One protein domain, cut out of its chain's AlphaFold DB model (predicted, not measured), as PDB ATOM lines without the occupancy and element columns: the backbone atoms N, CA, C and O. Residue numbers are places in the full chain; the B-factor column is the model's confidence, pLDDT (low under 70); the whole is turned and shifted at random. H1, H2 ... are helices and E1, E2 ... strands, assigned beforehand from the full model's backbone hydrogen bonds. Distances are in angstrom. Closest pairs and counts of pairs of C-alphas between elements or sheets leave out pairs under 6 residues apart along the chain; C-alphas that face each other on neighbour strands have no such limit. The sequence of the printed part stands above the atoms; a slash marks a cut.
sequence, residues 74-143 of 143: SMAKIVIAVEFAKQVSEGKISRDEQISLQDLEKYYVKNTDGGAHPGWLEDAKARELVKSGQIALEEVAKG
ATOM      1  N   SER A  74      89.514  97.352 170.122       87.19
ATOM      2  CA  SER A  74      90.660  98.270 170.141       87.19
ATOM      3  C   SER A  74      90.774  99.133 171.406       87.19
ATOM      4  O   SER A  74      91.847  99.682 171.638       87.19
ATOM      5  N   MET A  75      89.751  99.216 172.272       90.69
ATOM      6  CA  MET A  75      89.866  99.918 173.562       90.69
ATOM      7  C   MET A  75      90.812  99.212 174.540       90.69
ATOM      8  O   MET A  75      91.344  99.858 175.441       90.69
ATOM      9  N   ALA A  76      91.093  97.916 174.353       91.19
ATOM     10  CA  ALA A  76      92.095  97.208 175.153       91.19
ATOM     11  C   ALA A  76      93.487  97.869 175.069       91.19
ATOM     12  O   ALA A  76      94.249  97.815 176.035       91.19
ATOM     13  N   LYS A  77      93.793  98.565 173.963       90.00
ATOM     14  CA  LYS A  77      95.047  99.315 173.793       90.00
ATOM     15  C   LYS A  77      95.224 100.435 174.821       90.00
ATOM     16  O   LYS A  77      96.350 100.713 175.209       90.00
ATOM     17  N   ILE A  78      94.140 101.030 175.330       93.50
ATOM     18  CA  ILE A  78      94.220 102.051 176.389       93.50
ATOM     19  C   ILE A  78      94.794 101.438 177.671       93.50
ATOM     20  O   ILE A  78      95.662 102.031 178.304       93.50
ATOM     21  N   VAL A  79      94.354 100.229 178.033       94.38
ATOM     22  CA  VAL A  79      94.867  99.508 179.210       94.38
ATOM     23  C   VAL A  79      96.357  99.204 179.041       94.38
ATOM     24  O   VAL A  79      97.134  99.424 179.967       94.38
ATOM     25  N   ILE A  80      96.760  98.761 177.847       93.81
ATOM     26  CA  ILE A  80      98.166  98.495 177.508       93.81
ATOM     27  C   ILE A  80      99.002  99.781 177.597       93.81
ATOM     28  O   ILE A  80     100.061  99.769 178.217       93.81
ATOM     29  N   ALA A  81      98.521 100.899 177.050       94.81
ATOM     30  CA  ALA A  81      99.219 102.184 177.092       94.81
ATOM     31  C   ALA A  81      99.403 102.709 178.527       94.81
ATOM     32  O   ALA A  81     100.466 103.233 178.865       94.81
ATOM     33  N   VAL A  82      98.394 102.533 179.390       96.56
ATOM     34  CA  VAL A  82      98.489 102.876 180.819       96.56
ATOM     35  C   VAL A  82      99.549 102.022 181.515       96.56
ATOM     36  O   VAL A  82     100.373 102.562 182.254       96.56
ATOM     37  N   GLU A  83      99.564 100.710 181.270       97.19
ATOM     38  CA  GLU A  83     100.562  99.816 181.866       97.19
ATOM     39  C   GLU A  83     101.978 100.112 181.354       97.19
ATOM     40  O   GLU A  83     102.912 100.166 182.152       97.19
ATOM     41  N   PHE A  84     102.141 100.397 180.059       97.75
ATOM     42  CA  PHE A  84     103.408 100.858 179.488       97.75
ATOM     43  C   PHE A  84     103.920 102.114 180.207       97.75
ATOM     44  O   PHE A  84     105.038 102.123 180.721       97.75
ATOM     45  N   ALA A  85     103.089 103.156 180.313       97.56
ATOM     46  CA  ALA A  85     103.468 104.404 180.972       97.56
ATOM     47  C   ALA A  85     103.856 104.182 182.443       97.56
ATOM     48  O   ALA A  85     104.843 104.745 182.923       97.56
ATOM     49  N   LYS A  86     103.113 103.321 183.147       98.50
ATOM     50  CA  LYS A  86     103.413 102.939 184.525       98.50
ATOM     51  C   LYS A  86     104.771 102.246 184.630       98.50
ATOM     52  O   LYS A  86     105.601 102.688 185.420       98.50
ATOM     53  N   GLN A  87     105.036 101.219 183.824       98.62
ATOM     54  CA  GLN A  87     106.309 100.495 183.872       98.62
ATOM     55  C   GLN A  87     107.508 101.373 183.498       98.62
ATOM     56  O   GLN A  87     108.557 101.250 184.130       98.62
ATOM     57  N   VAL A  88     107.349 102.290 182.535       98.44
ATOM     58  CA  VAL A  88     108.372 103.302 182.216       98.44
ATOM     59  C   VAL A  88     108.632 104.199 183.428       98.44
ATOM     60  O   VAL A  88     109.784 104.412 183.797       98.44
ATOM     61  N   SER A  89     107.579 104.694 184.090       98.31
ATOM     62  CA  SER A  89     107.717 105.564 185.271       98.31
ATOM     63  C   SER A  89     108.360 104.865 186.473       98.31
ATOM     64  O   SER A  89     109.070 105.494 187.253       98.31
ATOM     65  N   GLU A  90     108.147 103.555 186.600       98.50
ATOM     66  CA  GLU A  90     108.739 102.708 187.638       98.50
ATOM     67  C   GLU A  90     110.164 102.245 187.279       98.50
ATOM     68  O   GLU A  90     110.795 101.548 188.072       98.50
ATOM     69  N   GLY A  91     110.675 102.595 186.091       98.12
ATOM     70  CA  GLY A  91     111.998 102.188 185.609       98.12
ATOM     71  C   GLY A  91     112.122 100.693 185.288       98.12
ATOM     72  O   GLY A  91     113.234 100.180 185.204       98.12
ATOM     73  N   LYS A  92     110.999  99.982 185.130       98.44
ATOM     74  CA  LYS A  92     110.974  98.545 184.804       98.44
ATOM     75  C   LYS A  92     111.302  98.268 183.341       98.44
ATOM     76  O   LYS A  92     111.874  97.227 183.040       98.44
ATOM     77  N   ILE A  93     110.926  99.191 182.462       97.88
ATOM     78  CA  ILE A  93     111.213  99.162 181.025       97.88
ATOM     79  C   ILE A  93     111.719 100.535 180.587       97.88
ATOM     80  O   ILE A  93     111.395 101.551 181.207       97.88
ATOM     81  N   SER A  94     112.488 100.572 179.500       98.25
ATOM     82  CA  SER A  94     112.891 101.825 178.864       98.25
ATOM     83  C   SER A  94     111.996 102.114 177.665       98.25
ATOM     84  O   SER A  94     111.805 101.260 176.805       98.25
ATOM     85  N   ARG A  95     111.486 103.345 177.561       97.50
ATOM     86  CA  ARG A  95     110.716 103.782 176.383       97.50
ATOM     87  C   ARG A  95     111.545 103.752 175.090       97.50
ATOM     88  O   ARG A  95     110.994 103.529 174.016       97.50
ATOM     89  N   ASP A  96     112.860 103.941 175.219       97.50
ATOM     90  CA  ASP A  96     113.819 104.012 174.112       97.50
ATOM     91  C   ASP A  96     114.414 102.641 173.754       97.50
ATOM     92  O   ASP A  96     115.280 102.544 172.878       97.50
ATOM     93  N   GLU A  97     113.975 101.577 174.437       97.75
ATOM     94  CA  GLU A  97     114.387 100.210 174.140       97.75
ATOM     95  C   GLU A  97     114.120  99.890 172.667       97.75
ATOM     96  O   GLU A  97     113.021 100.112 172.160       97.75
ATOM     97  N   GLN A  98     115.144  99.411 171.962       97.75
ATOM     98  CA  GLN A  98     115.039  99.104 170.540       97.75
ATOM     99  C   GLN A  98     114.506  97.688 170.355       97.75
ATOM    100  O   GLN A  98     115.170  96.707 170.688       97.75
ATOM    101  N   ILE A  99     113.309  97.592 169.789       97.44
ATOM    102  CA  ILE A  99     112.601  96.342 169.551       97.44
ATOM    103  C   ILE A  99     112.783  95.925 168.097       97.44
ATOM    104  O   ILE A  99     112.577  96.714 167.175       97.44
ATOM    105  N   SER A 100     113.157  94.666 167.885       97.88
ATOM    106  CA  SER A 100     113.263  94.076 166.551       97.88
ATOM    107  C   SER A 100     111.893  93.981 165.885       97.88
ATOM    108  O   SER A 100     110.974  93.362 166.425       97.88
ATOM    109  N   LEU A 101     111.770  94.503 164.663       96.88
ATOM    110  CA  LEU A 101     110.568  94.299 163.855       96.88
ATOM    111  C   LEU A 101     110.325  92.809 163.594       96.88
ATOM    112  O   LEU A 101     109.185  92.365 163.606       96.88
ATOM    113  N   GLN A 102     111.385  92.012 163.428       96.94
ATOM    114  CA  GLN A 102     111.255  90.566 163.243       96.94
ATOM    115  C   GLN A 102     110.619  89.878 164.461       96.94
ATOM    116  O   GLN A 102     109.931  88.872 164.298       96.94
ATOM    117  N   ASP A 103     110.844  90.400 165.669       96.31
ATOM    118  CA  ASP A 103     110.204  89.877 166.875       96.31
ATOM    119  C   ASP A 103     108.745  90.324 166.974       96.31
ATOM    120  O   ASP A 103     107.894  89.499 167.302       96.31
ATOM    121  N   LEU A 104     108.435  91.573 166.612       94.25
ATOM    122  CA  LEU A 104     107.055  92.073 166.562       94.25
ATOM    123  C   LEU A 104     106.191  91.288 165.567       94.25
ATOM    124  O   LEU A 104     105.070  90.904 165.895       94.25
ATOM    125  N   GLU A 105     106.727  90.973 164.387       94.06
ATOM    126  CA  GLU A 105     106.015  90.222 163.343       94.06
ATOM    127  C   GLU A 105     105.581  88.815 163.789       94.06
ATOM    128  O   GLU A 105     104.636  88.258 163.237       94.06
ATOM    129  N   LYS A 106     106.204  88.234 164.826       95.81
ATOM    130  CA  LYS A 106     105.771  86.940 165.389       95.81
ATOM    131  C   LYS A 106     104.404  87.021 166.071       95.81
ATOM    132  O   LYS A 106     103.740  85.996 166.212       95.81
ATOM    133  N   TYR A 107     104.002  88.211 166.509       92.75
ATOM    134  CA  TYR A 107     102.729  88.462 167.185       92.75
ATOM    135  C   TYR A 107     101.652  88.995 166.234       92.75
ATOM    136  O   TYR A 107     100.484  89.081 166.618       92.75
ATOM    137  N   TYR A 108     102.019  89.326 164.996       93.31
ATOM    138  CA  TYR A 108     101.072  89.778 163.992       93.31
ATOM    139  C   TYR A 108     100.310  88.593 163.389       93.31
ATOM    140  O   TYR A 108     100.884  87.665 162.816       93.31
ATOM    141  N   VAL A 109      98.980  88.645 163.480       93.94
ATOM    142  CA  VAL A 109      98.091  87.679 162.829       93.94
ATOM    143  C   VAL A 109      97.419  88.347 161.637       93.94
ATOM    144  O   VAL A 109      96.565  89.225 161.780       93.94
ATOM    145  N   LYS A 110      97.794  87.904 160.436       92.88
ATOM    146  CA  LYS A 110      97.333  88.490 159.176       92.88
ATOM    147  C   LYS A 110      95.800  88.527 159.079       92.88
ATOM    148  O   LYS A 110      95.136  87.530 159.349       92.88
ATOM    149  N   ASN A 111      95.264  89.655 158.602       90.75
ATOM    150  CA  ASN A 111      93.833  89.897 158.358       90.75
ATOM    151  C   ASN A 111      92.940  89.908 159.618       90.75
ATOM    152  O   ASN A 111      91.735  89.692 159.500       90.75
ATOM    153  N   THR A 112      93.493  90.152 160.811       90.56
ATOM    154  CA  THR A 112      92.707  90.183 162.066       90.56
ATOM    155  C   THR A 112      92.471  91.582 162.631       90.56
ATOM    156  O   THR A 112      91.628  91.760 163.504       90.56
ATOM    157  N   ASP A 113      93.174  92.585 162.113       88.69
ATOM    158  CA  ASP A 113      93.257  93.931 162.682       88.69
ATOM    159  C   ASP A 113      92.784  95.029 161.714       88.69
ATOM    160  O   ASP A 113      93.033  96.212 161.936       88.69
ATOM    161  N   GLY A 114      92.137  94.641 160.609       90.38
ATOM    162  CA  GLY A 114      91.682  95.575 159.577       90.38
ATOM    163  C   GLY A 114      92.814  96.296 158.838       90.38
ATOM    164  O   GLY A 114      92.551  97.312 158.203       90.38
ATOM    165  N   GLY A 115      94.055  95.794 158.910       93.00
ATOM    166  CA  GLY A 115      95.223  96.426 158.294       93.00
ATOM    167  C   GLY A 115      95.915  97.467 159.177       93.00
ATOM    168  O   GLY A 115      96.737  98.230 158.673       93.00
ATOM    169  N   ALA A 116      95.612  97.507 160.479       92.00
ATOM    170  CA  ALA A 116      96.233  98.448 161.409       92.00
ATOM    171  C   ALA A 116      97.756  98.260 161.519       92.00
ATOM    172  O   ALA A 116      98.492  99.234 161.392       92.00
ATOM    173  N   HIS A 117      98.239  97.026 161.686       93.31
ATOM    174  CA  HIS A 117      99.666  96.698 161.777       93.31
ATOM    175  C   HIS A 117     100.457  97.092 160.521       93.31
ATOM    176  O   HIS A 117     101.433  97.833 160.655       93.31
ATOM    177  N   PRO A 118     100.073  96.682 159.289       94.56
ATOM    178  CA  PRO A 118     100.792  97.125 158.096       94.56
ATOM    179  C   PRO A 118     100.725  98.646 157.897       94.56
ATOM    180  O   PRO A 118     101.740  99.236 157.537       94.56
ATOM    181  N   GLY A 119      99.588  99.290 158.192       95.44
ATOM    182  CA  GLY A 119      99.459 100.749 158.101       95.44
ATOM    183  C   GLY A 119     100.366 101.496 159.085       95.44
ATOM    184  O   GLY A 119     101.039 102.449 158.701       95.44
ATOM    185  N   TRP A 120     100.450 101.029 160.333       95.44
ATOM    186  CA  TRP A 120     101.391 101.552 161.326       95.44
ATOM    187  C   TRP A 120     102.845 101.373 160.879       95.44
ATOM    188  O   TRP A 120     103.641 102.305 160.972       95.44
ATOM    189  N   LEU A 121     103.198 100.200 160.345       95.50
ATOM    190  CA  LEU A 121     104.562  99.933 159.899       95.50
ATOM    191  C   LEU A 121     104.964 100.809 158.699       95.50
ATOM    192  O   LEU A 121     106.122 101.220 158.599       95.50
ATOM    193  N   GLU A 122     104.031 101.090 157.787       96.50
ATOM    194  CA  GLU A 122     104.231 102.033 156.682       96.50
ATOM    195  C   GLU A 122     104.448 103.466 157.191       96.50
ATOM    196  O   GLU A 122     105.432 104.093 156.791       96.50
ATOM    197  N   ASP A 123     103.615 103.956 158.120       96.94
ATOM    198  CA  ASP A 123     103.790 105.276 158.755       96.94
ATOM    199  C   ASP A 123     105.143 105.389 159.475       96.94
ATOM    200  O   ASP A 123     105.902 106.337 159.259       96.94
ATOM    201  N   ALA A 124     105.499 104.382 160.276       96.38
ATOM    202  CA  ALA A 124     106.744 104.368 161.035       96.38
ATOM    203  C   ALA A 124     107.985 104.422 160.127       96.38
ATOM    204  O   ALA A 124     108.970 105.096 160.441       96.38
ATOM    205  N   LYS A 125     107.938 103.735 158.978       96.25
ATOM    206  CA  LYS A 125     108.994 103.797 157.957       96.25
ATOM    207  C   LYS A 125     109.031 105.155 157.263       96.25
ATOM    208  O   LYS A 125     110.116 105.702 157.100       96.25
ATOM    209  N   ALA A 126     107.876 105.708 156.892       97.38
ATOM    210  CA  ALA A 126     107.783 107.023 156.257       97.38
ATOM    211  C   ALA A 126     108.324 108.149 157.156       97.38
ATOM    212  O   ALA A 126     108.882 109.125 156.663       97.38
ATOM    213  N   ARG A 127     108.201 107.990 158.477       97.06
ATOM    214  CA  ARG A 127     108.730 108.912 159.492       97.06
ATOM    215  C   ARG A 127     110.172 108.611 159.919       97.06
ATOM    216  O   ARG A 127     110.648 109.216 160.877       97.06
ATOM    217  N   GLU A 128     110.851 107.678 159.249       97.12
ATOM    218  CA  GLU A 128     112.241 107.280 159.525       97.12
ATOM    219  C   GLU A 128     112.485 106.811 160.977       97.12
ATOM    220  O   GLU A 128     113.589 106.918 161.522       97.12
ATOM    221  N   LEU A 129     111.449 106.268 161.624       96.94
ATOM    222  CA  LEU A 129     111.524 105.764 162.999       96.94
ATOM    223  C   LEU A 129     112.157 104.372 163.063       96.94
ATOM    224  O   LEU A 129     112.742 104.000 164.080       96.94
ATOM    225  N   VAL A 130     112.062 103.615 161.969       97.25
ATOM    226  CA  VAL A 130     112.676 102.295 161.843       97.25
ATOM    227  C   VAL A 130     114.147 102.439 161.462       97.25
ATOM    228  O   VAL A 130     114.475 102.894 160.367       97.25
ATOM    229  N   LYS A 131     115.044 101.982 162.338       95.25
ATOM    230  CA  LYS A 131     116.497 102.008 162.124       95.25
ATOM    231  C   LYS A 131     117.049 100.598 162.227       95.25
ATOM    232  O   LYS A 131     116.836  99.920 163.223       95.25
ATOM    233  N   SER A 132     117.737 100.136 161.185       95.31
ATOM    234  CA  SER A 132     118.342  98.792 161.151       95.31
ATOM    235  C   SER A 132     117.361  97.653 161.489       95.31
ATOM    236  O   SER A 132     117.733  96.678 162.133       95.31
ATOM    237  N   GLY A 133     116.094  97.776 161.072       96.81
ATOM    238  CA  GLY A 133     115.057  96.777 161.360       96.81
ATOM    239  C   GLY A 133     114.551  96.786 162.805       96.81
ATOM    240  O   GLY A 133     113.902  95.829 163.223       96.81
ATOM    241  N   GLN A 134     114.840  97.844 163.557       98.12
ATOM    242  CA  GLN A 134     114.387  98.048 164.928       98.12
ATOM    243  C   GLN A 134     113.584  99.339 165.052       98.12
ATOM    244  O   GLN A 134     113.690 100.234 164.210       98.12
ATOM    245  N   ILE A 135     112.785  99.425 166.108       97.81
ATOM    246  CA  ILE A 135     111.993 100.601 166.449       97.81
ATOM    247  C   ILE A 135     111.934 100.765 167.972       97.81
ATOM    248  O   ILE A 135     111.977  99.777 168.700       97.81
ATOM    249  N   ALA A 136     111.845 102.000 168.467       97.81
ATOM    250  CA  ALA A 136     111.695 102.249 169.900       97.81
ATOM    251  C   ALA A 136     110.389 101.638 170.440       97.81
ATOM    252  O   ALA A 136     109.341 101.745 169.799       97.81
ATOM    253  N   LEU A 137     110.437 101.056 171.640       97.31
ATOM    254  CA  LEU A 137     109.285 100.458 172.321       97.31
ATOM    255  C   LEU A 137     108.122 101.447 172.472       97.31
ATOM    256  O   LEU A 137     106.959 101.064 172.366       97.31
ATOM    257  N   GLU A 138     108.419 102.731 172.659       96.69
ATOM    258  CA  GLU A 138     107.399 103.777 172.662       96.69
ATOM    259  C   GLU A 138     106.577 103.826 171.367       96.69
ATOM    260  O   GLU A 138     105.362 104.010 171.419       96.69
ATOM    261  N   GLU A 139     107.209 103.665 170.205       95.75
ATOM    262  CA  GLU A 139     106.497 103.703 168.925       95.75
ATOM    263  C   GLU A 139     105.668 102.433 168.698       95.75
ATOM    264  O   GLU A 139     104.642 102.499 168.025       95.75
ATOM    265  N   VAL A 140     106.053 101.312 169.321       94.75
ATOM    266  CA  VAL A 140     105.217 100.103 169.405       94.75
ATOM    267  C   VAL A 140     103.992 100.363 170.282       94.75
ATOM    268  O   VAL A 140     102.882 100.015 169.911       94.75
ATOM    269  N   ALA A 141     104.155 101.022 171.433       93.19
ATOM    270  CA  ALA A 141     103.034 101.333 172.323       93.19
ATOM    271  C   ALA A 141     102.033 102.343 171.719       93.19
ATOM    272  O   ALA A 141     100.878 102.393 172.148       93.19
ATOM    273  N   LYS A 142     102.466 103.154 170.743       88.88
ATOM    274  CA  LYS A 142     101.627 104.125 170.019       88.88
ATOM    275  C   LYS A 142     100.808 103.516 168.871       88.88
ATOM    276  O   LYS A 142      99.871 104.184 168.430       88.88
ATOM    277  N   GLY A 143     101.161 102.322 168.383       73.06
ATOM    278  CA  GLY A 143     100.535 101.654 167.229       73.06
ATOM    279  C   GLY A 143      99.766 100.394 167.589       73.06
ATOM    280  O   GLY A 143     100.431  99.384 167.888       73.06
TER     281      GLY A 143
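What this domain is: This is residues 74 to 143 of the 143 residues of an uncharacterized protein of Bacillus cereus HuA3-9 (UniProt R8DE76). The model is an open U: the long helix H1 makes one arm, H2 and H3 stand apart from each other on the other arm's side, and the short helix H4 lies in the middle between the arms. A small two-stranded ladder of E1 and E2 makes the base of the U; H2 follows E1 and H4 follows E2 with 0 residues between them, each by a tight link. The printed part has 70 residues with four named helices and two named strands, in the order H1, E1, H2, H3, E2, H4, and the sheet, in the order E1 - E2, is antiparallel. The class is mostly helix. The whole is compact, with a radius of gyration of the C-alphas of 12.5 A, and spans 34 by 30 by 21 A.

Where its parts are: H1 covers residues 74 to 89, begins at C-alpha 74 at (90.660, 98.270, 170.141) and is 23.9 A long from first to last C-alpha. E1 follows at residues 98 to 100, 6.7 A, and H2 at residues 101 to 107, 10.3 A. H3 covers residues 116 to 126, 15.3 A, beginning at C-alpha 116 at (96.233, 98.448, 161.409). E2 holds residues 134 to 136, 7.0 A. H4 holds residues 137 to 141, 6.3 A, and its last C-alpha is at (103.034, 101.333, 172.323).

How they stand to each other: E1 and E2 are antiparallel neighbours, with 140 degrees between their directions. N 99 and O 135 are 2.8 A apart and N 135 and O 99 are 2.9 A apart, both within hydrogen-bond range. The closest C-alphas of H2 and E2 are those of Leu 101 and Gln 134, 5.5 A apart. H4 and H1 only just touch, with 3 pairs of C-alphas within 8 A; H1 does so with residues 80 to 84 alone, and the closest C-alphas are those of Ala 81 and Ala 141, 6.2 A apart. H3 and H4 are close but not clearly touching, and their closest C-alphas, those of Ala 124 and Glu 139, are 7.9 A apart. Among the pairs that are apart are H1 and H2, H1 and H3, and H2 and H3. In H3 and H4 every O i to N i+4 pair is within hydrogen-bond range, in H1 10 of 12, and in H2 1 of 3, beside 3 of 4 O i to N i+3 pairs.

The domain as a whole: The two C-alphas farthest apart are those of Glu 90 and Asn 111, at 35.3 A, while those of Ser 74 and Gly 143, the first and last printed, are 10.8 A apart. The printed part has no cut and no long link. The mean pLDDT of the printed part is 95.1, and no printed residue is under 70.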